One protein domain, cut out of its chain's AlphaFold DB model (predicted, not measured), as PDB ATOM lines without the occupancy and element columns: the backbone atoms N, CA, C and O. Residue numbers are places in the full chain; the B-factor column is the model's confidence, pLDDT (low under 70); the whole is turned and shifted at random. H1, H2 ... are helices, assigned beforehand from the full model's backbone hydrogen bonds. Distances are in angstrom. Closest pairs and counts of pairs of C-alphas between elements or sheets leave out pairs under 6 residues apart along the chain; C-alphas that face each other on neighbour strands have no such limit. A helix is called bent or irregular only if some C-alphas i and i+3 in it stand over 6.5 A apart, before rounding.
ATOM      1  N   LYS A 101     233.297 199.226 236.494       82.12
ATOM      2  CA  LYS A 101     233.632 200.337 237.384       82.12
ATOM      3  C   LYS A 101     234.441 201.410 236.667       82.12
ATOM      4  O   LYS A 101     234.184 202.573 236.928       82.12
ATOM      5  N   LEU A 102     235.331 201.073 235.727       87.44
ATOM      6  CA  LEU A 102     236.079 202.098 234.981       87.44
ATOM      7  C   LEU A 102     235.157 202.972 234.110       87.44
ATOM      8  O   LEU A 102     235.349 204.185 234.045       87.44
ATOM      9  N   VAL A 103     234.110 202.383 233.522       87.88
ATOM     10  CA  VAL A 103     233.066 203.132 232.800       87.88
ATOM     11  C   VAL A 103     232.262 204.006 233.763       87.88
ATOM     12  O   VAL A 103     232.121 205.205 233.542       87.88
ATOM     13  N   ALA A 104     231.794 203.451 234.885       88.06
ATOM     14  CA  ALA A 104     231.026 204.204 235.881       88.06
ATOM     15  C   ALA A 104     231.844 205.311 236.585       88.06
ATOM     16  O   ALA A 104     231.283 206.313 237.024       88.06
ATOM     17  N   LEU A 105     233.171 205.170 236.647       91.12
ATOM     18  CA  LEU A 105     234.109 206.215 237.070       91.12
ATOM     19  C   LEU A 105     234.302 207.313 236.009       91.12
ATOM     20  O   LEU A 105     234.944 208.324 236.290       91.12
ATOM     21  N   GLY A 106     233.754 207.135 234.804       90.25
ATOM     22  CA  GLY A 106     233.893 208.060 233.682       90.25
ATOM     23  C   GLY A 106     235.279 208.037 233.040       90.25
ATOM     24  O   GLY A 106     235.700 209.054 232.493       90.25
ATOM     25  N   LEU A 107     236.013 206.923 233.144       92.06
ATOM     26  CA  LEU A 107     237.345 206.774 232.542       92.06
ATOM     27  C   LEU A 107     237.289 206.229 231.112       92.06
ATOM     28  O   LEU A 107     238.220 206.465 230.350       92.06
ATOM     29  N   PHE A 108     236.203 205.555 230.742       89.00
ATOM     30  CA  PHE A 108     235.942 205.051 229.395       89.00
ATOM     31  C   PHE A 108     234.458 205.167 229.071       89.00
ATOM     32  O   PHE A 108     233.621 205.193 229.978       89.00
ATOM     33  N   ASP A 109     234.137 205.159 227.782       85.31
ATOM     34  CA  ASP A 109     232.818 204.733 227.330       85.31
ATOM     35  C   ASP A 109     232.749 203.201 227.194       85.31
ATOM     36  O   ASP A 109     233.759 202.498 227.242       85.31
ATOM     37  N   GLU A 110     231.544 202.656 227.050       82.19
ATOM     38  CA  GLU A 110     231.343 201.204 227.000       82.19
ATOM     39  C   GLU A 110     232.033 200.539 225.800       82.19
ATOM     40  O   GLU A 110     232.541 199.420 225.915       82.19
ATOM     41  N   VAL A 111     232.093 201.221 224.654       80.06
ATOM     42  CA  VAL A 111     232.671 200.693 223.410       80.06
ATOM     43  C   VAL A 111     234.184 200.568 223.534       80.06
ATOM     44  O   VAL A 111     234.747 199.497 223.300       80.06
ATOM     45  N   THR A 112     234.842 201.649 223.939       83.19
ATOM     46  CA  THR A 112     236.291 201.703 224.170       83.19
ATOM     47  C   THR A 112     236.717 200.750 225.277       83.19
ATOM     48  O   THR A 112     237.712 200.042 225.118       83.19
ATOM     49  N   TYR A 113     235.941 200.663 226.360       85.69
ATOM     50  CA  TYR A 113     236.178 199.697 227.427       85.69
ATOM     51  C   TYR A 113     236.152 198.260 226.889       85.69
ATOM     52  O   TYR A 113     237.082 197.491 227.129       85.69
ATOM     53  N   ASN A 114     235.127 197.908 226.106       80.38
ATOM     54  CA  ASN A 114     235.018 196.585 225.489       80.38
ATOM     55  C   ASN A 114     236.143 196.302 224.479       80.38
ATOM     56  O   ASN A 114     236.428 195.147 224.185       80.38
ATOM     57  N   ALA A 115     236.793 197.321 223.924       81.38
ATOM     58  CA  ALA A 115     237.927 197.134 223.024       81.38
ATOM     59  C   ALA A 115     239.254 196.844 223.758       81.38
ATOM     60  O   ALA A 115     240.205 196.386 223.121       81.38
ATOM     61  N   CYS A 116     239.333 197.076 225.073       85.75
ATOM     62  CA  CYS A 116     240.559 196.906 225.852       85.75
ATOM     63  C   CYS A 116     240.848 195.432 226.182       85.75
ATOM     64  O   CYS A 116     239.968 194.691 226.625       85.75
ATOM     65  N   ALA A 117     242.110 195.023 226.049       85.38
ATOM     66  CA  ALA A 117     242.573 193.726 226.529       85.38
ATOM     67  C   ALA A 117     242.635 193.700 228.073       85.38
ATOM     68  O   ALA A 117     242.956 194.727 228.690       85.38
ATOM     69  N   PRO A 118     242.405 192.539 228.722       83.06
ATOM     70  CA  PRO A 118     242.436 192.411 230.182       83.06
ATOM     71  C   PRO A 118     243.715 192.951 230.834       83.06
ATOM     72  O   PRO A 118     243.663 193.529 231.912       83.06
ATOM     73  N   GLN A 119     244.861 192.823 230.167       86.00
ATOM     74  CA  GLN A 119     246.160 193.297 230.643       86.00
ATOM     75  C   GLN A 119     246.171 194.817 230.867       86.00
ATOM     76  O   GLN A 119     246.667 195.280 231.893       86.00
ATOM     77  N   LEU A 120     245.579 195.591 229.950       88.94
ATOM     78  CA  LEU A 120     245.460 197.042 230.108       88.94
ATOM     79  C   LEU A 120     244.493 197.392 231.240       88.94
ATOM     80  O   LEU A 120     244.786 198.266 232.052       88.94
ATOM     81  N   ILE A 121     243.366 196.685 231.333       87.25
ATOM     82  CA  ILE A 121     242.395 196.884 232.415       87.25
ATOM     83  C   ILE A 121     243.032 196.597 233.780       87.25
ATOM     84  O   ILE A 121     242.868 197.382 234.712       87.25
ATOM     85  N   ASN A 122     243.809 195.520 233.884       84.94
ATOM     86  CA  ASN A 122     244.516 195.146 235.104       84.94
ATOM     87  C   ASN A 122     245.547 196.205 235.506       84.94
ATOM     88  O   ASN A 122     245.640 196.529 236.687       84.94
ATOM     89  N   LEU A 123     246.283 196.770 234.541       88.56
ATOM     90  CA  LEU A 123     247.185 197.898 234.779       88.56
ATOM     91  C   LEU A 123     246.421 199.114 235.320       88.56
ATOM     92  O   LEU A 123     246.809 199.679 236.336       88.56
ATOM     93  N   LEU A 124     245.315 199.495 234.675       90.12
ATOM     94  CA  LEU A 124     244.515 200.665 235.054       90.12
ATOM     95  C   LEU A 124     243.791 200.508 236.396       90.12
ATOM     96  O   LEU A 124     243.440 201.508 237.011       90.12
ATOM     97  N   LEU A 125     243.570 199.274 236.851       87.88
ATOM     98  CA  LEU A 125     242.994 198.963 238.160       87.88
ATOM     99  C   LEU A 125     244.043 198.829 239.273       87.88
ATOM    100  O   LEU A 125     243.675 198.583 240.420       87.88
ATOM    101  N   GLN A 126     245.333 199.013 238.988       86.56
ATOM    102  CA  GLN A 126     246.325 199.195 240.049       86.56
ATOM    103  C   GLN A 126     246.039 200.516 240.767       86.56
ATOM    104  O   GLN A 126     245.749 201.517 240.117       86.56
ATOM    105  N   LYS A 127     246.089 200.526 242.106       87.56
ATOM    106  CA  LYS A 127     245.621 201.665 242.919       87.56
ATOM    107  C   LYS A 127     246.238 202.993 242.490       87.56
ATOM    108  O   LYS A 127     245.513 203.942 242.231       87.56
ATOM    109  N   ASP A 128     247.558 203.057 242.393       89.12
ATOM    110  CA  ASP A 128     248.295 204.264 242.015       89.12
ATOM    111  C   ASP A 128     247.986 204.720 240.582       89.12
ATOM    112  O   ASP A 128     247.788 205.914 240.342       89.12
ATOM    113  N   VAL A 129     247.877 203.773 239.648       92.00
ATOM    114  CA  VAL A 129     247.500 204.052 238.256       92.00
ATOM    115  C   VAL A 129     246.076 204.593 238.182       92.00
ATOM    116  O   VAL A 129     245.843 205.613 237.534       92.00
ATOM    117  N   LEU A 130     245.137 203.959 238.887       92.56
ATOM    118  CA  LEU A 130     243.736 204.362 238.930       92.56
ATOM    119  C   LEU A 130     243.569 205.751 239.542       92.56
ATOM    120  O   LEU A 130     242.830 206.569 238.999       92.56
ATOM    121  N   LEU A 131     244.255 206.023 240.655       93.44
ATOM    122  CA  LEU A 131     244.235 207.328 241.313       93.44
ATOM    123  C   LEU A 131     244.747 208.420 240.370       93.44
ATOM    124  O   LEU A 131     244.098 209.451 240.204       93.44
ATOM    125  N   HIS A 132     245.869 208.174 239.689       94.88
ATOM    126  CA  HIS A 132     246.396 209.126 238.717       94.88
ATOM    127  C   HIS A 132     245.463 209.315 237.514       94.88
ATOM    128  O   HIS A 132     245.238 210.441 237.079       94.88
ATOM    129  N   ALA A 133     244.898 208.230 236.981       95.19
ATOM    130  CA  ALA A 133     243.939 208.278 235.882       95.19
ATOM    131  C   ALA A 133     242.668 209.055 236.260       95.19
ATOM    132  O   ALA A 133     242.113 209.786 235.442       95.19
ATOM    133  N   PHE A 134     242.211 208.928 237.505       95.44
ATOM    134  CA  PHE A 134     240.987 209.564 237.978       95.44
ATOM    135  C   PHE A 134     241.111 211.077 238.176       95.44
ATOM    136  O   PHE A 134     240.102 211.773 238.096       95.44
ATOM    137  N   THR A 135     242.314 211.618 238.357       94.56
ATOM    138  CA  THR A 135     242.529 213.076 238.390       94.56
ATOM    139  C   THR A 135     242.773 213.680 237.007       94.56
ATOM    140  O   THR A 135     242.959 214.890 236.882       94.56
ATOM    141  N   ARG A 136     242.738 212.874 235.936       94.12
ATOM    142  CA  ARG A 136     242.818 213.380 234.562       94.12
ATOM    143  C   ARG A 136     241.479 213.980 234.108       94.12
ATOM    144  O   ARG A 136     240.416 213.433 234.433       94.12
ATOM    145  N   PRO A 137     241.507 215.079 233.333       88.50
ATOM    146  CA  PRO A 137     240.296 215.657 232.766       88.50
ATOM    147  C   PRO A 137     239.728 214.737 231.677       88.50
ATOM    148  O   PRO A 137     240.436 214.346 230.759       88.50
ATOM    149  N   GLY A 138     238.436 214.416 231.743       86.75
ATOM    150  CA  GLY A 138     237.769 213.592 230.723       86.75
ATOM    151  C   GLY A 138     238.034 212.081 230.824       86.75
ATOM    152  O   GLY A 138     238.405 211.566 231.881       86.75
ATOM    153  N   MET A 139     237.748 211.376 229.724       91.62
ATOM    154  CA  MET A 139     237.944 209.928 229.569       91.62
ATOM    155  C   MET A 139     239.357 209.631 229.057       91.62
ATOM    156  O   MET A 139     239.907 210.397 228.268       91.62
ATOM    157  N   LEU A 140     239.915 208.486 229.452       92.62
ATOM    158  CA  LEU A 140     241.219 208.011 228.986       92.62
ATOM    159  C   LEU A 140     241.210 207.762 227.475       92.62
ATOM    160  O   LEU A 140     242.159 208.136 226.782       92.62
ATOM    161  N   ARG A 141     240.117 207.172 226.981       87.62
ATOM    162  CA  ARG A 141     239.791 207.023 225.560       87.62
ATOM    163  C   ARG A 141     238.292 207.122 225.319       87.62
ATOM    164  O   ARG A 141     237.505 206.763 226.192       87.62
ATOM    165  N   LYS A 142     237.928 207.599 224.125       85.75
ATOM    166  CA  LYS A 142     236.539 207.730 223.655       85.75
ATOM    167  C   LYS A 142     236.374 207.230 222.214       85.75
ATOM    168  O   LYS A 142     237.317 207.330 221.434       85.75
ATOM    169  N   THR A 143     235.184 206.774 221.814       80.19
ATOM    170  CA  THR A 143     234.930 206.262 220.446       80.19
ATOM    171  C   THR A 143     235.302 207.261 219.348       80.19
ATOM    172  O   THR A 143     235.891 206.882 218.340       80.19
ATOM    173  N   SER A 144     235.021 208.552 219.565       79.88
ATOM    174  CA  SER A 144     235.364 209.624 218.613       79.88
ATOM    175  C   SER A 144     236.862 209.774 218.375       79.88
ATOM    176  O   SER A 144     237.262 210.329 217.350       79.88
ATOM    177  N   ASP A 145     237.700 209.246 219.271       78.62
ATOM    178  CA  ASP A 145     239.118 209.167 218.988       78.62
ATOM    179  C   ASP A 145     239.340 208.295 217.748       78.62
ATOM    180  O   ASP A 145     240.095 208.707 216.877       78.62
ATOM    181  N   PHE A 146     238.652 207.155 217.617       73.75
ATOM    182  CA  PHE A 146     238.817 206.212 216.505       73.75
ATOM    183  C   PHE A 146     238.182 206.671 215.184       73.75
ATOM    184  O   PHE A 146     238.647 206.273 214.117       73.75
ATOM    185  N   GLU A 147     237.128 207.494 215.230       67.00
ATOM    186  CA  GLU A 147     236.425 207.982 214.031       67.00
ATOM    187  C   GLU A 147     237.300 208.909 213.177       67.00
ATOM    188  O   GLU A 147     237.239 208.905 211.946       67.00
ATOM    189  N   ALA A 148     238.144 209.705 213.825       55.31
ATOM    190  CA  ALA A 148     239.071 210.585 213.143       55.31
ATOM    191  C   ALA A 148     240.323 209.789 212.771       55.31
ATOM    192  O   ALA A 148     241.297 209.886 213.514       55.31
ATOM    193  N   TYR A 149     240.279 209.018 211.669       49.34
ATOM    194  CA  TYR A 149     241.396 208.280 211.043       49.34
ATOM    195  C   TYR A 149     242.637 208.234 211.938       49.34
ATOM    196  O   TYR A 149     243.429 209.189 211.954       49.34
ATOM    197  N   TRP A 150     242.771 207.175 212.743       48.91
ATOM    198  CA  TRP A 150     243.963 206.966 213.558       48.91
ATOM    199  C   TRP A 150     245.190 206.748 212.669       48.91
ATOM    200  O   TRP A 150     245.518 205.651 212.244       48.91
ATOM    201  N   VAL A 151     245.770 207.894 212.333       46.84
ATOM    202  CA  VAL A 151     247.168 208.285 212.277       46.84
ATOM    203  C   VAL A 151     248.136 207.284 211.651       46.84
ATOM    204  O   VAL A 151     248.698 206.398 212.287       46.84
ATOM    205  N   THR A 152     248.453 207.552 210.389       41.03
ATOM    206  CA  THR A 152     249.795 207.314 209.860       41.03
ATOM    207  C   THR A 152     250.751 208.230 210.624       41.03
ATOM    208  O   THR A 152     250.910 209.405 210.292       41.03
ATOM    209  N   TYR A 153     251.362 207.722 211.688       51.16
ATOM    210  CA  TYR A 153     252.398 208.449 212.409       51.16
ATOM    211  C   TYR A 153     253.686 208.382 211.581       51.16
ATOM    212  O   TYR A 153     254.489 207.455 211.680       51.16
ATOM    213  N   SER A 154     253.835 209.323 210.645       44.16
ATOM    214  CA  SER A 154     255.006 209.355 209.772       44.16
ATOM    215  C   SER A 154     256.202 209.966 210.505       44.16
ATOM    216  O   SER A 154     256.087 211.018 211.135       44.16
ATOM    217  N   ALA A 155     257.365 209.328 210.353       43.31
ATOM    218  CA  ALA A 155     258.669 209.664 210.930       43.31
ATOM    219  C   ALA A 155     259.216 211.078 210.615       43.31
ATOM    220  O   ALA A 155     260.371 211.377 210.920       43.31
ATOM    221  N   LYS A 156     258.424 211.973 210.019       43.91
ATOM    222  CA  LYS A 156     258.863 213.326 209.669       43.91
ATOM    223  C   LYS A 156     259.190 214.190 210.902       43.91
ATOM    224  O   LYS A 156     260.029 215.083 210.824       43.91
ATOM    225  N   TYR A 157     258.619 213.879 212.068       47.66
ATOM    226  CA  TYR A 157     258.640 214.791 213.216       47.66
ATOM    227  C   TYR A 157     259.691 214.532 214.298       47.66
ATOM    228  O   TYR A 157     259.743 215.293 215.252       47.66
ATOM    229  N   TYR A 158     260.613 213.577 214.159       44.16
ATOM    230  CA  TYR A 158     261.675 213.442 215.172       44.16
ATOM    231  C   TYR A 158     262.690 214.608 215.160       44.16
ATOM    232  O   TYR A 158     263.365 214.847 216.153       44.16
ATOM    233  N   ARG A 159     262.805 215.370 214.058       40.69
ATOM    234  CA  ARG A 159     263.611 216.614 213.994       40.69
ATOM    235  C   ARG A 159     262.777 217.887 213.849       40.69
ATOM    236  O   ARG A 159     263.192 218.913 214.371       40.69
ATOM    237  N   GLU A 160     261.614 217.831 213.196       43.88
ATOM    238  CA  GLU A 160     260.723 218.994 213.036       43.88
ATOM    239  C   GLU A 160     259.919 219.308 214.322       43.88
ATOM    240  O   GLU A 160     259.616 220.472 214.564       43.88
ATOM    241  N   ALA A 161     259.672 218.333 215.218       43.56
ATOM    242  CA  ALA A 161     258.992 218.574 216.504       43.56
ATOM    243  C   ALA A 161     259.805 219.403 217.511       43.56
ATOM    244  O   ALA A 161     259.256 219.909 218.482       43.56
ATOM    245  N   PHE A 162     261.109 219.573 217.285       42.97
ATOM    246  CA  PHE A 162     261.924 220.511 218.061       42.97
ATOM    247  C   PHE A 162     261.775 221.965 217.576       42.97
ATOM    248  O   PHE A 162     262.361 222.864 218.175       42.97
ATOM    249  N   GLY A 163     261.011 222.194 216.498       50.25
ATOM    250  CA  GLY A 163     260.647 223.515 215.987       50.25
ATOM    251  C   GLY A 163     259.197 223.933 216.264       50.25
ATOM    252  O   GLY A 163     258.898 225.117 216.122       50.25
ATOM    253  N   CYS A 164     258.311 223.012 216.667       53.31
ATOM    254  CA  CYS A 164     256.948 223.328 217.112       53.31
ATOM    255  C   CYS A 164     256.856 223.319 218.647       53.31
ATOM    256  O   CYS A 164     257.683 222.717 219.338       53.31
ATOM    257  N   ASN A 165     255.883 224.037 219.209       66.94
ATOM    258  CA  ASN A 165     255.705 224.064 220.663       66.94
ATOM    259  C   ASN A 165     254.984 222.791 221.164       66.94
ATOM    260  O   ASN A 165     254.336 222.080 220.399       66.94
ATOM    261  N   GLU A 166     255.072 222.489 222.469       67.50
ATOM    262  CA  GLU A 166     254.504 221.249 223.040       67.50
ATOM    263  C   GLU A 166     252.997 221.090 222.758       67.50
ATOM    264  O   GLU A 166     252.505 219.964 222.670       67.50
ATOM    265  N   LYS A 167     252.258 222.196 222.621       71.12
ATOM    266  CA  LYS A 167     250.822 222.167 222.341       71.12
ATOM    267  C   LYS A 167     250.549 221.684 220.916       71.12
ATOM    268  O   LYS A 167     249.791 220.734 220.757       71.12
ATOM    269  N   GLU A 168     251.202 222.281 219.924       68.19
ATOM    270  CA  GLU A 168     251.107 221.872 218.512       68.19
ATOM    271  C   GLU A 168     251.516 220.409 218.343       68.19
ATOM    272  O   GLU A 168     250.789 219.617 217.753       68.19
ATOM    273  N   TYR A 169     252.619 220.014 218.983       67.50
ATOM    274  CA  TYR A 169     253.072 218.628 218.974       67.50
ATOM    275  C   TYR A 169     252.020 217.662 219.535       67.50
ATOM    276  O   TYR A 169     251.781 216.604 218.958       67.50
ATOM    277  N   LYS A 170     251.368 218.010 220.654       69.25
ATOM    278  CA  LYS A 170     250.299 217.191 221.250       69.25
ATOM    279  C   LYS A 170     249.056 217.119 220.367       69.25
ATOM    280  O   LYS A 170     248.431 216.061 220.323       69.25
ATOM    281  N   GLU A 171     248.695 218.207 219.698       71.12
ATOM    282  CA  GLU A 171     247.556 218.254 218.778       71.12
ATOM    283  C   GLU A 171     247.813 217.379 217.543       71.12
ATOM    284  O   GLU A 171     246.991 216.512 217.232       71.12
ATOM    285  N   ASP A 172     248.991 217.501 216.928       67.75
ATOM    286  CA  ASP A 172     249.406 216.696 215.772       67.75
ATOM    287  C   ASP A 172     249.487 215.201 216.108       67.75
ATOM    288  O   ASP A 172     249.075 214.337 215.331       67.75
ATOM    289  N   LEU A 173     249.976 214.889 217.309       69.81
ATOM    290  CA  LEU A 173     250.040 213.535 217.842       69.81
ATOM    291  C   LEU A 173     248.695 212.986 218.325       69.81
ATOM    292  O   LEU A 173     248.654 211.821 218.734       69.81
ATOM    293  N   LYS A 174     247.636 213.805 218.359       74.06
ATOM    294  CA  LYS A 174     246.364 213.485 219.024       74.06
ATOM    295  C   LYS A 174     246.599 212.875 220.413       74.06
ATOM    296  O   LYS A 174     246.102 211.793 220.725       74.06
ATOM    297  N   TRP A 175     247.428 213.544 221.211       80.69
ATOM    298  CA  TRP A 175     247.800 213.115 222.556       80.69
ATOM    299  C   TRP A 175     246.559 212.905 223.417       80.69
ATOM    300  O   TRP A 175     245.741 213.812 223.570       80.69
ATOM    301  N   THR A 176     246.448 211.734 224.032       88.25
ATOM    302  CA  THR A 176     245.284 211.388 224.852       88.25
ATOM    303  C   THR A 176     245.590 211.240 226.320       88.25
ATOM    304  O   THR A 176     246.744 211.178 226.747       88.25
ATOM    305  N   GLU A 177     244.535 211.202 227.125       92.44
ATOM    306  CA  GLU A 177     244.684 211.025 228.563       92.44
ATOM    307  C   GLU A 177     245.208 209.628 228.900       92.44
ATOM    308  O   GLU A 177     246.011 209.496 229.824       92.44
ATOM    309  N   LEU A 178     244.884 208.607 228.093       93.06
ATOM    310  CA  LEU A 178     245.553 207.312 228.189       93.06
ATOM    311  C   LEU A 178     247.063 207.435 227.932       93.06
ATOM    312  O   LEU A 178     247.841 206.904 228.720       93.06
ATOM    313  N   ASP A 179     247.494 208.177 226.903       91.69
ATOM    314  CA  ASP A 179     248.927 208.387 226.642       91.69
ATOM    315  C   ASP A 179     249.621 209.060 227.837       91.69
ATOM    316  O   ASP A 179     250.739 208.697 228.201       91.69
ATOM    317  N   ASN A 180     248.943 210.014 228.485       92.81
ATOM    318  CA  ASN A 180     249.451 210.689 229.679       92.81
ATOM    319  C   ASN A 180     249.713 209.698 230.824       92.81
ATOM    320  O   ASN A 180     250.817 209.657 231.376       92.81
ATOM    321  N   VAL A 181     248.724 208.848 231.115       95.62
ATOM    322  CA  VAL A 181     248.838 207.800 232.136       95.62
ATOM    323  C   VAL A 181     249.965 206.826 231.780       95.62
ATOM    324  O   VAL A 181     250.824 206.543 232.613       95.62
ATOM    325  N   LEU A 182     250.026 206.352 230.535       95.62
ATOM    326  CA  LEU A 182     251.042 205.390 230.100       95.62
ATOM    327  C   LEU A 182     252.463 205.962 230.171       95.62
ATOM    328  O   LEU A 182     253.367 205.262 230.619       95.62
ATOM    329  N   VAL A 183     252.669 207.233 229.806       93.62
ATOM    330  CA  VAL A 183     253.969 207.906 229.974       93.62
ATOM    331  C   VAL A 183     254.353 207.983 231.451       93.62
ATOM    332  O   VAL A 183     255.494 207.680 231.797       93.62
ATOM    333  N   LYS A 184     253.414 208.352 232.335       95.31
ATOM    334  CA  LYS A 184     253.674 208.470 233.778       95.31
ATOM    335  C   LYS A 184     254.148 207.150 234.392       95.31
ATOM    336  O   LYS A 184     255.030 207.169 235.249       95.31
ATOM    337  N   PHE A 185     253.587 206.028 233.944       95.25
ATOM    338  CA  PHE A 185     253.896 204.690 234.458       95.25
ATOM    339  C   PHE A 185     254.815 203.867 233.546       95.25
ATOM    340  O   PHE A 185     255.044 202.687 233.814       95.25
ATOM    341  N   ALA A 186     255.405 204.473 232.515       94.62
ATOM    342  CA  ALA A 186     256.196 203.768 231.509       94.62
ATOM    343  C   ALA A 186     257.360 202.959 232.093       94.62
ATOM    344  O   ALA A 186     257.594 201.832 231.673       94.62
ATOM    345  N   GLN A 187     258.063 203.496 233.095       93.06
ATOM    346  CA  GLN A 187     259.169 202.790 233.755       93.06
ATOM    347  C   GLN A 187     258.704 201.516 234.472       93.06
ATOM    348  O   GLN A 187     259.411 200.513 234.461       93.06
ATOM    349  N   ARG A 188     257.498 201.544 235.051       91.88
ATOM    350  CA  ARG A 188     256.885 200.388 235.715       91.88
ATOM    351  C   ARG A 188     256.381 199.358 234.705       91.88
ATOM    352  O   ARG A 188     256.548 198.169 234.935       91.88
ATOM    353  N   ILE A 189     255.777 199.817 233.605       94.00
ATOM    354  CA  ILE A 189     255.357 198.961 232.481       94.00
ATOM    355  C   ILE A 189     256.588 198.294 231.848       94.00
ATOM    356  O   ILE A 189     256.560 197.125 231.476       94.00
ATOM    357  N   GLY A 190     257.692 199.035 231.762       94.00
ATOM    358  CA  GLY A 190     258.941 198.584 231.179       94.00
ATOM    359  C   GLY A 190     258.912 198.580 229.651       94.00
ATOM    360  O   GLY A 190     257.867 198.569 228.999       94.00
ATOM    361  N   LYS A 191     260.106 198.563 229.052       93.00
ATOM    362  CA  LYS A 191     260.275 198.598 227.588       93.00
ATOM    363  C   LYS A 191     259.621 197.403 226.880       93.00
ATOM    364  O   LYS A 191     259.197 197.552 225.741       93.00
ATOM    365  N   GLN A 192     259.548 196.245 227.542       92.44
ATOM    366  CA  GLN A 192     258.920 195.026 227.010       92.44
ATOM    367  C   GLN A 192     257.408 194.954 227.268       92.44
ATOM    368  O   GLN A 192     256.697 194.312 226.499       92.44
ATOM    369  N   GLY A 193     256.893 195.682 228.265       93.62
ATOM    370  CA  GLY A 193     255.462 195.685 228.564       93.62
ATOM    371  C   GLY A 193     254.615 196.315 227.455       93.62
ATOM    372  O   GLY A 193     253.497 195.877 227.215       93.62
ATOM    373  N   PHE A 194     255.138 197.300 226.718       93.50
ATOM    374  CA  PHE A 194     254.414 197.905 225.590       93.50
ATOM    375  C   PHE A 194     254.222 196.946 224.395       93.50
ATOM    376  O   PHE A 194     253.086 196.819 223.934       93.50
ATOM    377  N   PRO A 195     255.254 196.213 223.925       91.62
ATOM    378  CA  PRO A 195     255.069 195.110 222.979       91.62
ATOM    379  C   PRO A 195     254.064 194.047 223.449       91.62
ATOM    380  O   PRO A 195     253.236 193.593 222.661       91.62
ATOM    381  N   GLU A 196     254.093 193.670 224.729       91.50
ATOM    382  CA  GLU A 196     253.148 192.699 225.298       91.50
ATOM    383  C   GLU A 196     251.708 193.232 225.294       91.50
ATOM    384  O   GLU A 196     250.790 192.531 224.864       91.50
ATOM    385  N   LEU A 197     251.504 194.491 225.700       91.44
ATOM    386  CA  LEU A 197     250.203 195.165 225.647       91.44
ATOM    387  C   LEU A 197     249.681 195.276 224.211       91.44
ATOM    388  O   LEU A 197     248.495 195.036 223.979       91.44
ATOM    389  N   ARG A 198     250.556 195.577 223.245       89.94
ATOM    390  CA  ARG A 198     250.223 195.563 221.817       89.94
ATOM    391  C   ARG A 198     249.712 194.190 221.388       89.94
ATOM    392  O   ARG A 198     248.602 194.088 220.868       89.94
ATOM    393  N   LEU A 199     250.488 193.133 221.626       88.06
ATOM    394  CA  LEU A 199     250.118 191.769 221.235       88.06
ATOM    395  C   LEU A 199     248.840 191.291 221.934       88.06
ATOM    396  O   LEU A 199     248.028 190.605 221.316       88.06
ATOM    397  N   ALA A 200     248.617 191.695 223.186       87.69
ATOM    398  CA  ALA A 200     247.399 191.366 223.918       87.69
ATOM    399  C   ALA A 200     246.124 191.881 223.230       87.69
ATOM    400  O   ALA A 200     245.100 191.209 223.297       87.69
ATOM    401  N   HIS A 201     246.192 193.027 222.547       86.25
ATOM    402  CA  HIS A 201     245.064 193.601 221.803       86.25
ATOM    403  C   HIS A 201     244.924 193.056 220.376       86.25
ATOM    404  O   HIS A 201     243.850 193.154 219.788       86.25
ATOM    405  N   LEU A 202     245.994 192.484 219.812       80.88
ATOM    406  CA  LEU A 202     245.981 191.865 218.483       80.88
ATOM    407  C   LEU A 202     245.600 190.380 218.518       80.88
ATOM    408  O   LEU A 202     245.172 189.832 217.509       80.88
ATOM    409  N   ASN A 203     245.756 189.720 219.666       76.75
ATOM    410  CA  ASN A 203     245.368 188.328 219.823       76.75
ATOM    411  C   ASN A 203     243.845 188.209 219.997       76.75
ATOM    412  O   ASN A 203     243.307 188.486 221.070       76.75
ATOM    413  N   GLU A 204     243.164 187.717 218.962       64.94
ATOM    414  CA  GLU A 204     241.717 187.469 218.964       64.94
ATOM    415  C   GLU A 204     241.256 186.506 220.075       64.94
ATOM    416  O   GLU A 204     240.125 186.597 220.546       64.94
ATOM    417  N   ALA A 205     242.130 185.635 220.588       64.19
ATOM    418  CA  ALA A 205     241.816 184.768 221.726       64.19
ATOM    419  C   ALA A 205     241.881 185.492 223.088       64.19
ATOM    420  O   ALA A 205     241.289 185.027 224.059       64.19
ATOM    421  N   ASN A 206     242.552 186.647 223.178       57.53
ATOM    422  CA  ASN A 206     242.596 187.484 224.388       57.53
ATOM    423  C   ASN A 206     241.436 188.495 224.458       57.53
ATOM    424  O   ASN A 206     241.277 189.217 225.441       57.53
ATOM    425  N   ILE A 207     240.586 188.506 223.432       58.41
ATOM    426  CA  ILE A 207     239.409 189.361 223.269       58.41
ATOM    427  C   ILE A 207     238.157 188.753 223.970       58.41
ATOM    428  O   ILE A 207     237.019 189.168 223.774       58.41
ATOM    429  N   VAL A 208     238.321 187.770 224.856       47.59
ATOM    430  CA  VAL A 208     237.210 186.931 225.365       47.59
ATOM    431  C   VAL A 208     236.363 187.581 226.490       47.59
ATOM    432  O   VAL A 208     235.529 186.932 227.107       47.59
ATOM    433  N   ALA A 209     236.445 188.898 226.715       51.62
ATOM    434  CA  ALA A 209     235.591 189.606 227.693       51.62
ATOM    435  C   ALA A 209     234.609 190.634 227.077       51.62
ATOM    436  O   ALA A 209     234.115 191.520 227.774       51.62
ATOM    437  N   LYS A 210     234.310 190.539 225.772       53.28
ATOM    438  CA  LYS A 210     233.648 191.609 224.990       53.28
ATOM    439  C   LYS A 210     232.127 191.769 225.124       53.28
ATOM    440  O   LYS A 210     231.560 192.591 224.406       53.28
ATOM    441  N   SER A 211     231.451 191.037 226.009       53.59
ATOM    442  CA  SER A 211     229.981 191.081 226.147       53.59
ATOM    443  C   SER A 211     229.487 191.597 227.502       53.59
ATOM    444  O   SER A 211     228.348 191.339 227.878       53.59
ATOM    445  N   LEU A 212     230.324 192.309 228.266       56.88
ATOM    446  CA  LEU A 212     229.900 192.880 229.554       56.88
ATOM    447  C   LEU A 212     228.771 193.908 229.403       56.88
ATOM    448  O   LEU A 212     227.948 194.062 230.314       56.88
ATOM    449  N   PHE A 213     228.741 194.579 228.253       60.78
ATOM    450  CA  PHE A 213     227.674 195.463 227.810       60.78
ATOM    451  C   PHE A 213     227.031 194.837 226.569       60.78
ATOM    452  O   PHE A 213     227.725 194.490 225.605       60.78
ATOM    453  N   ASP A 214     225.723 194.598 226.640       56.12
ATOM    454  CA  ASP A 214     224.992 193.884 225.600       56.12
ATOM    455  C   ASP A 214     224.881 194.754 224.336       56.12
ATOM    456  O   ASP A 214     224.570 195.942 224.403       56.12
ATOM    457  N   ALA A 215     225.162 194.170 223.168       53.12
ATOM    458  CA  ALA A 215     225.140 194.876 221.880       53.12
ATOM    459  C   ALA A 215     223.728 195.332 221.473       53.12
ATOM    460  O   ALA A 215     223.573 196.189 220.606       53.12
ATOM    461  N   SER A 216     222.707 194.719 222.075       54.06
ATOM    462  CA  SER A 216     221.286 194.897 221.774       54.06
ATOM    463  C   SER A 216     220.720 196.252 222.224       54.06
ATOM    464  O   SER A 216     219.637 196.638 221.787       54.06
ATOM    465  N   SER A 217     221.461 197.010 223.034       53.03
ATOM    466  CA  SER A 217     221.063 198.332 223.515       53.03
ATOM    467  C   SER A 217     222.242 199.294 223.442       53.03
ATOM    468  O   SER A 217     223.018 199.394 224.388       53.03
ATOM    469  N   ALA A 218     222.373 200.013 222.324       52.56
ATOM    470  CA  ALA A 218     223.275 201.157 222.261       52.56
ATOM    471  C   ALA A 218     222.877 202.155 223.375       52.56
ATOM    472  O   ALA A 218     221.711 202.566 223.425       52.56
ATOM    473  N   PRO A 219     223.793 202.544 224.277       56.34
ATOM    474  CA  PRO A 219     223.555 203.596 225.251       56.34
ATOM    475  C   PRO A 219     223.118 204.885 224.554       56.34
ATOM    476  O   PRO A 219     223.541 205.183 223.432       56.34
ATOM    477  N   GLN A 220     222.270 205.667 225.225       51.91
ATOM    478  CA  GLN A 220     221.776 206.931 224.679       51.91
ATOM    479  C   GLN A 220     222.947 207.833 224.256       51.91
ATOM    480  O   GLN A 220     223.791 208.193 225.072       51.91
ATOM    481  N   GLY A 221     222.981 208.199 222.971       56.22
ATOM    482  CA  GLY A 221     223.993 209.093 222.399       56.22
ATOM    483  C   GLY A 221     225.122 208.419 221.611       56.22
ATOM    484  O   GLY A 221     225.936 209.142 221.042       56.22
ATOM    485  N   GLN A 222     225.175 207.083 221.518       57.59
ATOM    486  CA  GLN A 222     226.160 206.369 220.688       57.59
ATOM    487  C   GLN A 222     225.529 205.678 219.476       57.59
ATOM    488  O   GLN A 222     224.345 205.333 219.484       57.59
ATOM    489  N   ARG A 223     226.308 205.501 218.399       60.31
ATOM    490  CA  ARG A 223     225.777 204.949 217.149       60.31
ATOM    491  C   ARG A 223     225.674 203.424 217.249       60.31
ATOM    492  O   ARG A 223     226.619 202.780 217.701       60.31
ATOM    493  N   PRO A 224     224.590 202.809 216.745       60.59
ATOM    494  CA  PRO A 224     224.461 201.348 216.706       60.59
ATOM    495  C   PRO A 224     225.629 200.630 216.001       60.59
ATOM    496  O   PRO A 224     225.958 199.499 216.348       60.59
ATOM    497  N   SER A 225     226.292 201.294 215.046       62.81
ATOM    498  CA  SER A 225     227.480 200.789 214.341       62.81
ATOM    499  C   SER A 225     228.684 200.532 215.247       62.81
ATOM    500  O   SER A 225     229.490 199.647 214.956       62.81
ATOM    501  N   ASP A 226     228.811 201.277 216.345       61.16
ATOM    502  CA  ASP A 226     229.987 201.237 217.225       61.16
ATOM    503  C   ASP A 226     230.000 199.950 218.068       61.16
ATOM    504  O   ASP A 226     231.039 199.509 218.557       61.16
ATOM    505  N   TYR A 227     228.840 199.297 218.174       62.22
ATOM    506  CA  TYR A 227     228.625 198.069 218.932       62.22
ATOM    507  C   TYR A 227     228.719 196.801 218.079       62.22
ATOM    508  O   TYR A 227     228.632 195.709 218.649       62.22
ATOM    509  N   LEU A 228     228.928 196.907 216.760       63.84
ATOM    510  CA  LEU A 228     229.112 195.747 215.881       63.84
ATOM    511  C   LEU A 228     230.414 194.999 216.228       63.84
ATOM    512  O   LEU A 228     231.425 195.651 216.494       63.84
ATOM    513  N   PRO A 229     230.444 193.651 216.180       62.22
ATOM    514  CA  PRO A 229     231.655 192.871 216.461       62.22
ATOM    515  C   PRO A 229     232.882 193.337 215.665       62.22
ATOM    516  O   PRO A 229     233.950 193.525 216.241       62.22
ATOM    517  N   ILE A 230     232.687 193.650 214.380       61.53
ATOM    518  CA  ILE A 230     233.750 194.125 213.486       61.53
ATOM    519  C   ILE A 230     234.352 195.460 213.961       61.53
ATOM    520  O   ILE A 230     235.564 195.646 213.917       61.53
ATOM    521  N   SER A 231     233.524 196.366 214.494       65.06
ATOM    522  CA  SER A 231     233.968 197.642 215.068       65.06
ATOM    523  C   SER A 231     234.753 197.409 216.360       65.06
ATOM    524  O   SER A 231     235.774 198.050 216.589       65.06
ATOM    525  N   ARG A 232     234.341 196.433 217.179       65.56
ATOM    526  CA  ARG A 232     235.039 196.077 218.427       65.56
ATOM    527  C   ARG A 232     236.394 195.420 218.188       65.56
ATOM    528  O   ARG A 232     237.313 195.609 218.983       65.56
ATOM    529  N   GLU A 233     236.522 194.575 217.172       69.94
ATOM    530  CA  GLU A 233     237.805 193.992 216.753       69.94
ATOM    531  C   GLU A 233     238.721 195.080 216.203       69.94
ATOM    532  O   GLU A 233     239.860 195.215 216.653       69.94
ATOM    533  N   HIS A 234     238.178 195.932 215.334       77.06
ATOM    534  CA  HIS A 234     238.905 197.057 214.772       77.06
ATOM    535  C   HIS A 234     239.426 198.016 215.854       77.06
ATOM    536  O   HIS A 234     240.614 198.323 215.868       77.06
ATOM    537  N   TYR A 235     238.588 198.436 216.808       81.50
ATOM    538  CA  TYR A 235     239.008 199.327 217.896       81.50
ATOM    539  C   TYR A 235     240.038 198.689 218.822       81.50
ATOM    540  O   TYR A 235     240.953 199.373 219.270       81.50
ATOM    541  N   SER A 236     239.937 197.383 219.072       83.94
ATOM    542  CA  SER A 236     240.948 196.671 219.855       83.94
ATOM    543  C   SER A 236     242.302 196.715 219.150       83.94
ATOM    544  O   SER A 236     243.288 197.137 219.750       83.94
ATOM    545  N   ALA A 237     242.331 196.422 217.847       81.50
ATOM    546  CA  ALA A 237     243.545 196.532 217.046       81.50
ATOM    547  C   ALA A 237     244.093 197.968 217.010       81.50
ATOM    548  O   ALA A 237     245.296 198.154 217.168       81.50
ATOM    549  N   LEU A 238     243.232 198.987 216.879       82.38
ATOM    550  CA  LEU A 238     243.648 200.395 216.942       82.38
ATOM    551  C   LEU A 238     244.298 200.742 218.289       82.38
ATOM    552  O   LEU A 238     245.362 201.364 218.297       82.38
ATOM    553  N   ILE A 239     243.720 200.307 219.415       86.06
ATOM    554  CA  ILE A 239     244.352 200.451 220.738       86.06
ATOM    555  C   ILE A 239     245.709 199.734 220.749       86.06
ATOM    556  O   ILE A 239     246.701 200.331 221.164       86.06
ATOM    557  N   GLY A 240     245.779 198.508 220.223       86.88
ATOM    558  CA  GLY A 240     247.024 197.759 220.056       86.88
ATOM    559  C   GLY A 240     248.107 198.561 219.328       86.88
ATOM    560  O   GLY A 240     249.210 198.722 219.850       86.88
ATOM    561  N   TYR A 241     247.773 199.135 218.171       83.44
ATOM    562  CA  TYR A 241     248.687 199.970 217.391       83.44
ATOM    563  C   TYR A 241     249.104 201.250 218.125       83.44
ATOM    564  O   TYR A 241     250.230 201.705 217.951       83.44
ATOM    565  N   SER A 242     248.277 201.820 219.010       84.88
ATOM    566  CA  SER A 242     248.705 203.003 219.781       84.88
ATOM    567  C   SER A 242     249.867 202.746 220.737       84.88
ATOM    568  O   SER A 242     250.598 203.685 221.057       84.88
ATOM    569  N   PHE A 243     250.097 201.497 221.154       89.69
ATOM    570  CA  PHE A 243     251.254 201.161 221.983       89.69
ATOM    571  C   PHE A 243     252.577 201.193 221.212       89.69
ATOM    572  O   PHE A 243     253.623 201.333 221.844       89.69
ATOM    573  N   GLU A 244     252.550 201.137 219.874       85.88
ATOM    574  CA  GLU A 244     253.752 201.260 219.036       85.88
ATOM    575  C   GLU A 244     254.496 202.565 219.336       85.88
ATOM    576  O   GLU A 244     255.711 202.559 219.514       85.88
ATOM    577  N   ARG A 245     253.757 203.642 219.622       84.25
ATOM    578  CA  ARG A 245     254.288 204.962 219.999       84.25
ATOM    579  C   ARG A 245     255.233 204.927 221.207       84.25
ATOM    580  O   ARG A 245     256.037 205.840 221.378       84.25
ATOM    581  N   PHE A 246     255.140 203.901 222.050       89.44
ATOM    582  CA  PHE A 246     255.964 203.690 223.242       89.44
ATOM    583  C   PHE A 246     257.070 202.647 223.039       89.44
ATOM    584  O   PHE A 246     257.759 202.295 223.999       89.44
ATOM    585  N   MET A 247     257.242 202.120 221.828       87.75
ATOM    586  CA  MET A 247     258.195 201.062 221.504       87.75
ATOM    587  C   MET A 247     259.492 201.638 220.926       87.75
ATOM    588  O   MET A 247     259.508 202.675 220.265       87.75
ATOM    589  N   SER A 248     260.612 200.963 221.199       84.88
ATOM    590  CA  SER A 248     261.897 201.317 220.594       84.88
ATOM    591  C   SER A 248     261.901 200.971 219.112       84.88
ATOM    592  O   SER A 248     261.183 200.078 218.669       84.88
ATOM    593  N   GLU A 249     262.818 201.573 218.357       79.62
ATOM    594  CA  GLU A 249     263.039 201.216 216.954       79.62
ATOM    595  C   GLU A 249     263.247 199.701 216.756       79.62
ATOM    596  O   GLU A 249     262.689 199.104 215.839       79.62
ATOM    597  N   SER A 250     264.016 199.052 217.636       80.94
ATOM    598  CA  SER A 250     264.232 197.601 217.588       80.94
ATOM    599  C   SER A 250     262.954 196.793 217.825       80.94
ATOM    600  O   SER A 250     262.741 195.791 217.149       80.94
ATOM    601  N   ALA A 251     262.104 197.227 218.757       83.06
ATOM    602  CA  ALA A 251     260.843 196.564 219.063       83.06
ATOM    603  C   ALA A 251     259.820 196.760 217.936       83.06
ATOM    604  O   ALA A 251     259.129 195.813 217.573       83.06
ATOM    605  N   LEU A 252     259.780 197.949 217.327       80.25
ATOM    606  CA  LEU A 252     258.967 198.230 216.142       80.25
ATOM    607  C   LEU A 252     259.390 197.354 214.960       80.25
ATOM    608  O   LEU A 252     258.551 196.703 214.350       80.25
ATOM    609  N   ARG A 253     260.700 197.238 214.693       75.50
ATOM    610  CA  ARG A 253     261.221 196.325 213.659       75.50
ATOM    611  C   ARG A 253     260.837 194.870 213.916       75.50
ATOM    612  O   ARG A 253     260.543 194.158 212.967       75.50
ATOM    613  N   ALA A 254     260.869 194.424 215.173       75.94
ATOM    614  CA  ALA A 254     260.479 193.063 215.536       75.94
ATOM    615  C   ALA A 254     258.968 192.830 215.365       75.94
ATOM    616  O   ALA A 254     258.562 191.765 214.909       75.94
ATOM    617  N   ALA A 255     258.147 193.832 215.685       71.38
ATOM    618  CA  ALA A 255     256.703 193.792 215.475       71.38
ATOM    619  C   ALA A 255     256.301 193.803 213.985       71.38
ATOM    620  O   ALA A 255     255.213 193.334 213.657       71.38
ATOM    621  N   ASP A 256     257.181 194.289 213.101       65.12
ATOM    622  CA  ASP A 256     256.981 194.414 211.647       65.12
ATOM    623  C   ASP A 256     257.509 193.203 210.834       65.12
ATOM    624  O   ASP A 256     257.622 193.257 209.610       65.12
ATOM    625  N   VAL A 257     257.815 192.064 211.480       48.09
ATOM    626  CA  VAL A 257     258.248 190.826 210.783       48.09
ATOM    627  C   VAL A 257     257.075 190.014 210.205       48.09
ATOM    628  O   VAL A 257     257.300 188.999 209.552       48.09
ATOM    629  N   GLU A 258     255.820 190.465 210.324       43.50
ATOM    630  CA  GLU A 258     254.682 189.685 209.809       43.50
ATOM    631  C   GLU A 258     254.084 190.078 208.448       43.50
ATOM    632  O   GLU A 258     253.359 189.241 207.915       43.50
ATOM    633  N   LYS A 259     254.365 191.222 207.789       42.03
ATOM    634  CA  LYS A 259     253.779 191.478 206.440       42.03
ATOM    635  C   LYS A 259     254.650 192.283 205.464       42.03
ATOM    636  O   LYS A 259     254.634 193.507 205.447       42.03
ATOM    637  N   THR A 260     255.322 191.556 204.565       42.41
ATOM    638  CA  THR A 260     255.434 191.829 203.109       42.41
ATOM    639  C   THR A 260     255.397 193.288 202.627       42.41
ATOM    640  O   THR A 260     254.655 193.628 201.701       42.41
ATOM    641  N   ARG A 261     256.260 194.161 203.147       38.69
ATOM    642  CA  ARG A 261     256.589 195.419 202.466       38.69
ATOM    643  C   ARG A 261     258.095 195.667 202.501       38.69
ATOM    644  O   ARG A 261     258.703 195.549 203.561       38.69
ATOM    645  N   PRO A 262     258.722 195.994 201.356       35.88
ATOM    646  CA  PRO A 262     260.138 196.309 201.304       35.88
ATOM    647  C   PRO A 262     260.323 197.726 201.852       35.88
ATOM    648  O   PRO A 262     260.392 198.697 201.101       35.88
ATOM    649  N   TYR A 263     260.334 197.874 203.173       40.22
ATOM    650  CA  TYR A 263     260.617 199.160 203.787       40.22
ATOM    651  C   TYR A 263     262.128 199.327 203.940       40.22
ATOM    652  O   TYR A 263     262.787 198.706 204.771       40.22
ATOM    653  N   GLU A 264     262.692 200.212 203.119       42.59
ATOM    654  CA  GLU A 264     263.963 200.862 203.422       42.59
ATOM    655  C   GLU A 264     263.886 201.460 204.842       42.59
ATOM    656  O   GLU A 264     262.842 201.986 205.226       42.59
ATOM    657  N   LYS A 265     264.986 201.424 205.611       43.03
ATOM    658  CA  LYS A 265     265.125 201.884 207.021       43.03
ATOM    659  C   LYS A 265     264.487 203.250 207.377       43.03
ATOM    660  O   LYS A 265     264.413 203.590 208.550       43.03
ATOM    661  N   LYS A 266     264.045 204.037 206.393       39.44
ATOM    662  CA  LYS A 266     263.412 205.358 206.510       39.44
ATOM    663  C   LYS A 266     261.937 205.351 206.958       39.44
ATOM    664  O   LYS A 266     261.373 206.427 207.115       39.44
ATOM    665  N   TYR A 267     261.319 204.181 207.151       40.28
ATOM    666  CA  TYR A 267     259.871 204.057 207.387       40.28
ATOM    667  C   TYR A 267     259.458 203.369 208.692       40.28
ATOM    668  O   TYR A 267     258.297 203.006 208.804       40.28
ATOM    669  N   ILE A 268     260.345 203.164 209.670       49.06
ATOM    670  CA  ILE A 268     259.953 202.482 210.920       49.06
ATOM    671  C   ILE A 268     258.865 203.313 211.614       49.06
ATOM    672  O   ILE A 268     259.107 204.448 212.032       49.06
ATOM    673  N   THR A 269     257.651 202.765 211.642       55.06
ATOM    674  CA  THR A 269     256.422 203.471 211.999       55.06
ATOM    675  C   THR A 269     256.220 203.494 213.512       55.06
ATOM    676  O   THR A 269     255.787 202.525 214.115       55.06
ATOM    677  N   ASP A 270     256.589 204.662 214.033       65.94
ATOM    678  CA  ASP A 270     256.297 205.383 215.277       65.94
ATOM    679  C   ASP A 270     256.649 204.820 216.660       65.94
ATOM    680  O   ASP A 270     256.031 203.894 217.150       65.94
ATOM    681  N   GLY A 271     257.570 205.535 217.321       74.44
ATOM    682  CA  GLY A 271     257.967 205.477 218.730       74.44
ATOM    683  C   GLY A 271     258.005 206.889 219.352       74.44
ATOM    684  O   GLY A 271     258.901 207.207 220.134       74.44
ATOM    685  N   ALA A 272     257.083 207.777 218.957       77.81
ATOM    686  CA  ALA A 272     257.046 209.206 219.298       77.81
ATOM    687  C   ALA A 272     257.071 209.486 220.802       77.81
ATOM    688  O   ALA A 272     257.596 210.508 221.244       77.81
ATOM    689  N   LEU A 273     256.510 208.581 221.596       83.62
ATOM    690  CA  LEU A 273     256.458 208.691 223.046       83.62
ATOM    691  C   LEU A 273     257.599 207.931 223.727       83.62
ATOM    692  O   LEU A 273     257.797 208.126 224.924       83.62
ATOM    693  N   TYR A 274     258.391 207.138 222.993       86.50
ATOM    694  CA  TYR A 274     259.444 206.288 223.553       86.50
ATOM    695  C   TYR A 274     260.438 207.071 224.407       86.50
ATOM    696  O   TYR A 274     260.679 206.704 225.550       86.50
ATOM    697  N   GLN A 275     260.986 208.178 223.901       83.25
ATOM    698  CA  GLN A 275     261.964 208.965 224.662       83.25
ATOM    699  C   GLN A 275     261.360 209.637 225.894       83.25
ATOM    700  O   GLN A 275     262.040 209.818 226.899       83.25
ATOM    701  N   ARG A 276     260.081 210.018 225.824       84.62
ATOM    702  CA  ARG A 276     259.376 210.632 226.952       84.62
ATOM    703  C   ARG A 276     259.019 209.593 228.017       84.62
ATOM    704  O   ARG A 276     259.067 209.898 229.201       84.62
ATOM    705  N   ALA A 277     258.697 208.378 227.587       89.38
ATOM    706  CA  ALA A 277     258.445 207.212 228.427       89.38
ATOM    707  C   ALA A 277     259.740 206.667 229.066       89.38
ATOM    708  O   ALA A 277     259.763 206.281 230.237       89.38
ATOM    709  N   PHE A 278     260.838 206.686 228.311       89.69
ATOM    710  CA  PHE A 278     262.138 206.131 228.676       89.69
ATOM    711  C   PHE A 278     263.260 207.140 228.405       89.69
ATOM    712  O   PHE A 278     264.060 206.928 227.488       89.69
TER     713      PHE A 278
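Overview. This is residues 101 to 278 of the 289 residues of an uncharacterized protein of Chitinimonas arctica (UniProt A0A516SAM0). A long helix, H11, runs through the middle of a cluster of mostly short helices, and the kinked helix H9 runs back beside it the opposite way. H2 crosses the first half of H11, H4 packs on H8, H6 and H7 lie at the outskirts, and residues 257 to 264 stick out as a loop. The printed part has 178 residues with thirteen named helices, H1 to H13 in order along the chain, and no named strand; the class is all helix. It is compact, with a radius of gyration of the C-alphas of 16.4 A and spans of 47 by 38 by 28 A.

Along the chain. H11, residues 229 to 246, is the longest at 27.5 A, from C-alpha 229 at (231.655, 192.871, 216.461) to C-alpha 246 at (255.964, 203.690, 223.242). H9, residues 186 to 202, spans 20.4 A; it is irregular, with C-alphas 188 and 191 9.0 A apart, and has a kink of 69 degrees near residue 193. H8 is residues 177 to 184, 10.7 A, and H4 127 to 134, 10.4 A. The shorter ones are H1, 101 to 104, H2, 110 to 115, H3, 118 to 124, H5, 143 to 147, H6, 157 to 160, H7, 166 to 172, H10, 224 to 227, H12, 249 to 255, and H13, 274 to 277. C-alpha 101 is at (233.632, 200.337, 237.384).

Arrangement. H11 is the hub, touching three helices. It touches H9 at a shallow tilt of 30 degrees, opposite ways, the closest C-alphas being those of Arg 198 and Gly 240, 4.3 A. With residues 232 to 239 alone it touches H2 at a steep tilt of 66 degrees, C-alphas 115 and 236 being closest at 4.4 A. With residues 245 to 246 alone it only just touches H13, with 3 pairs of C-alphas within 8 A. H13 touches H8, C-alphas 183 and 277 being closest at 4.8 A. H8 touches H4 at a steep tilt of 39 degrees, opposite ways, C-alphas 133 and 181 being closest at 6.2 A. H3 only just touches H9, and H1 only just touches H2, each with 3 pairs within 8 A. H5, H6, H7, H10 and H12 touch no helix. Every O i to N i+4 pair is within hydrogen-bond range in H2, H3, H4, H5, H7, H8 and H12; H9 has 8 of 13 and H11 10 of 14.

Size, cuts and confidence. The C-alphas of Gly 163 and Ser 216 are farthest apart, 49.0 A. The printed part has no cut. The links H9 to H10 and H12 to H13 are long. The mean pLDDT of the printed part is 73.8, with 70 residues under 70, among them 204 to 233 and 256 to 270.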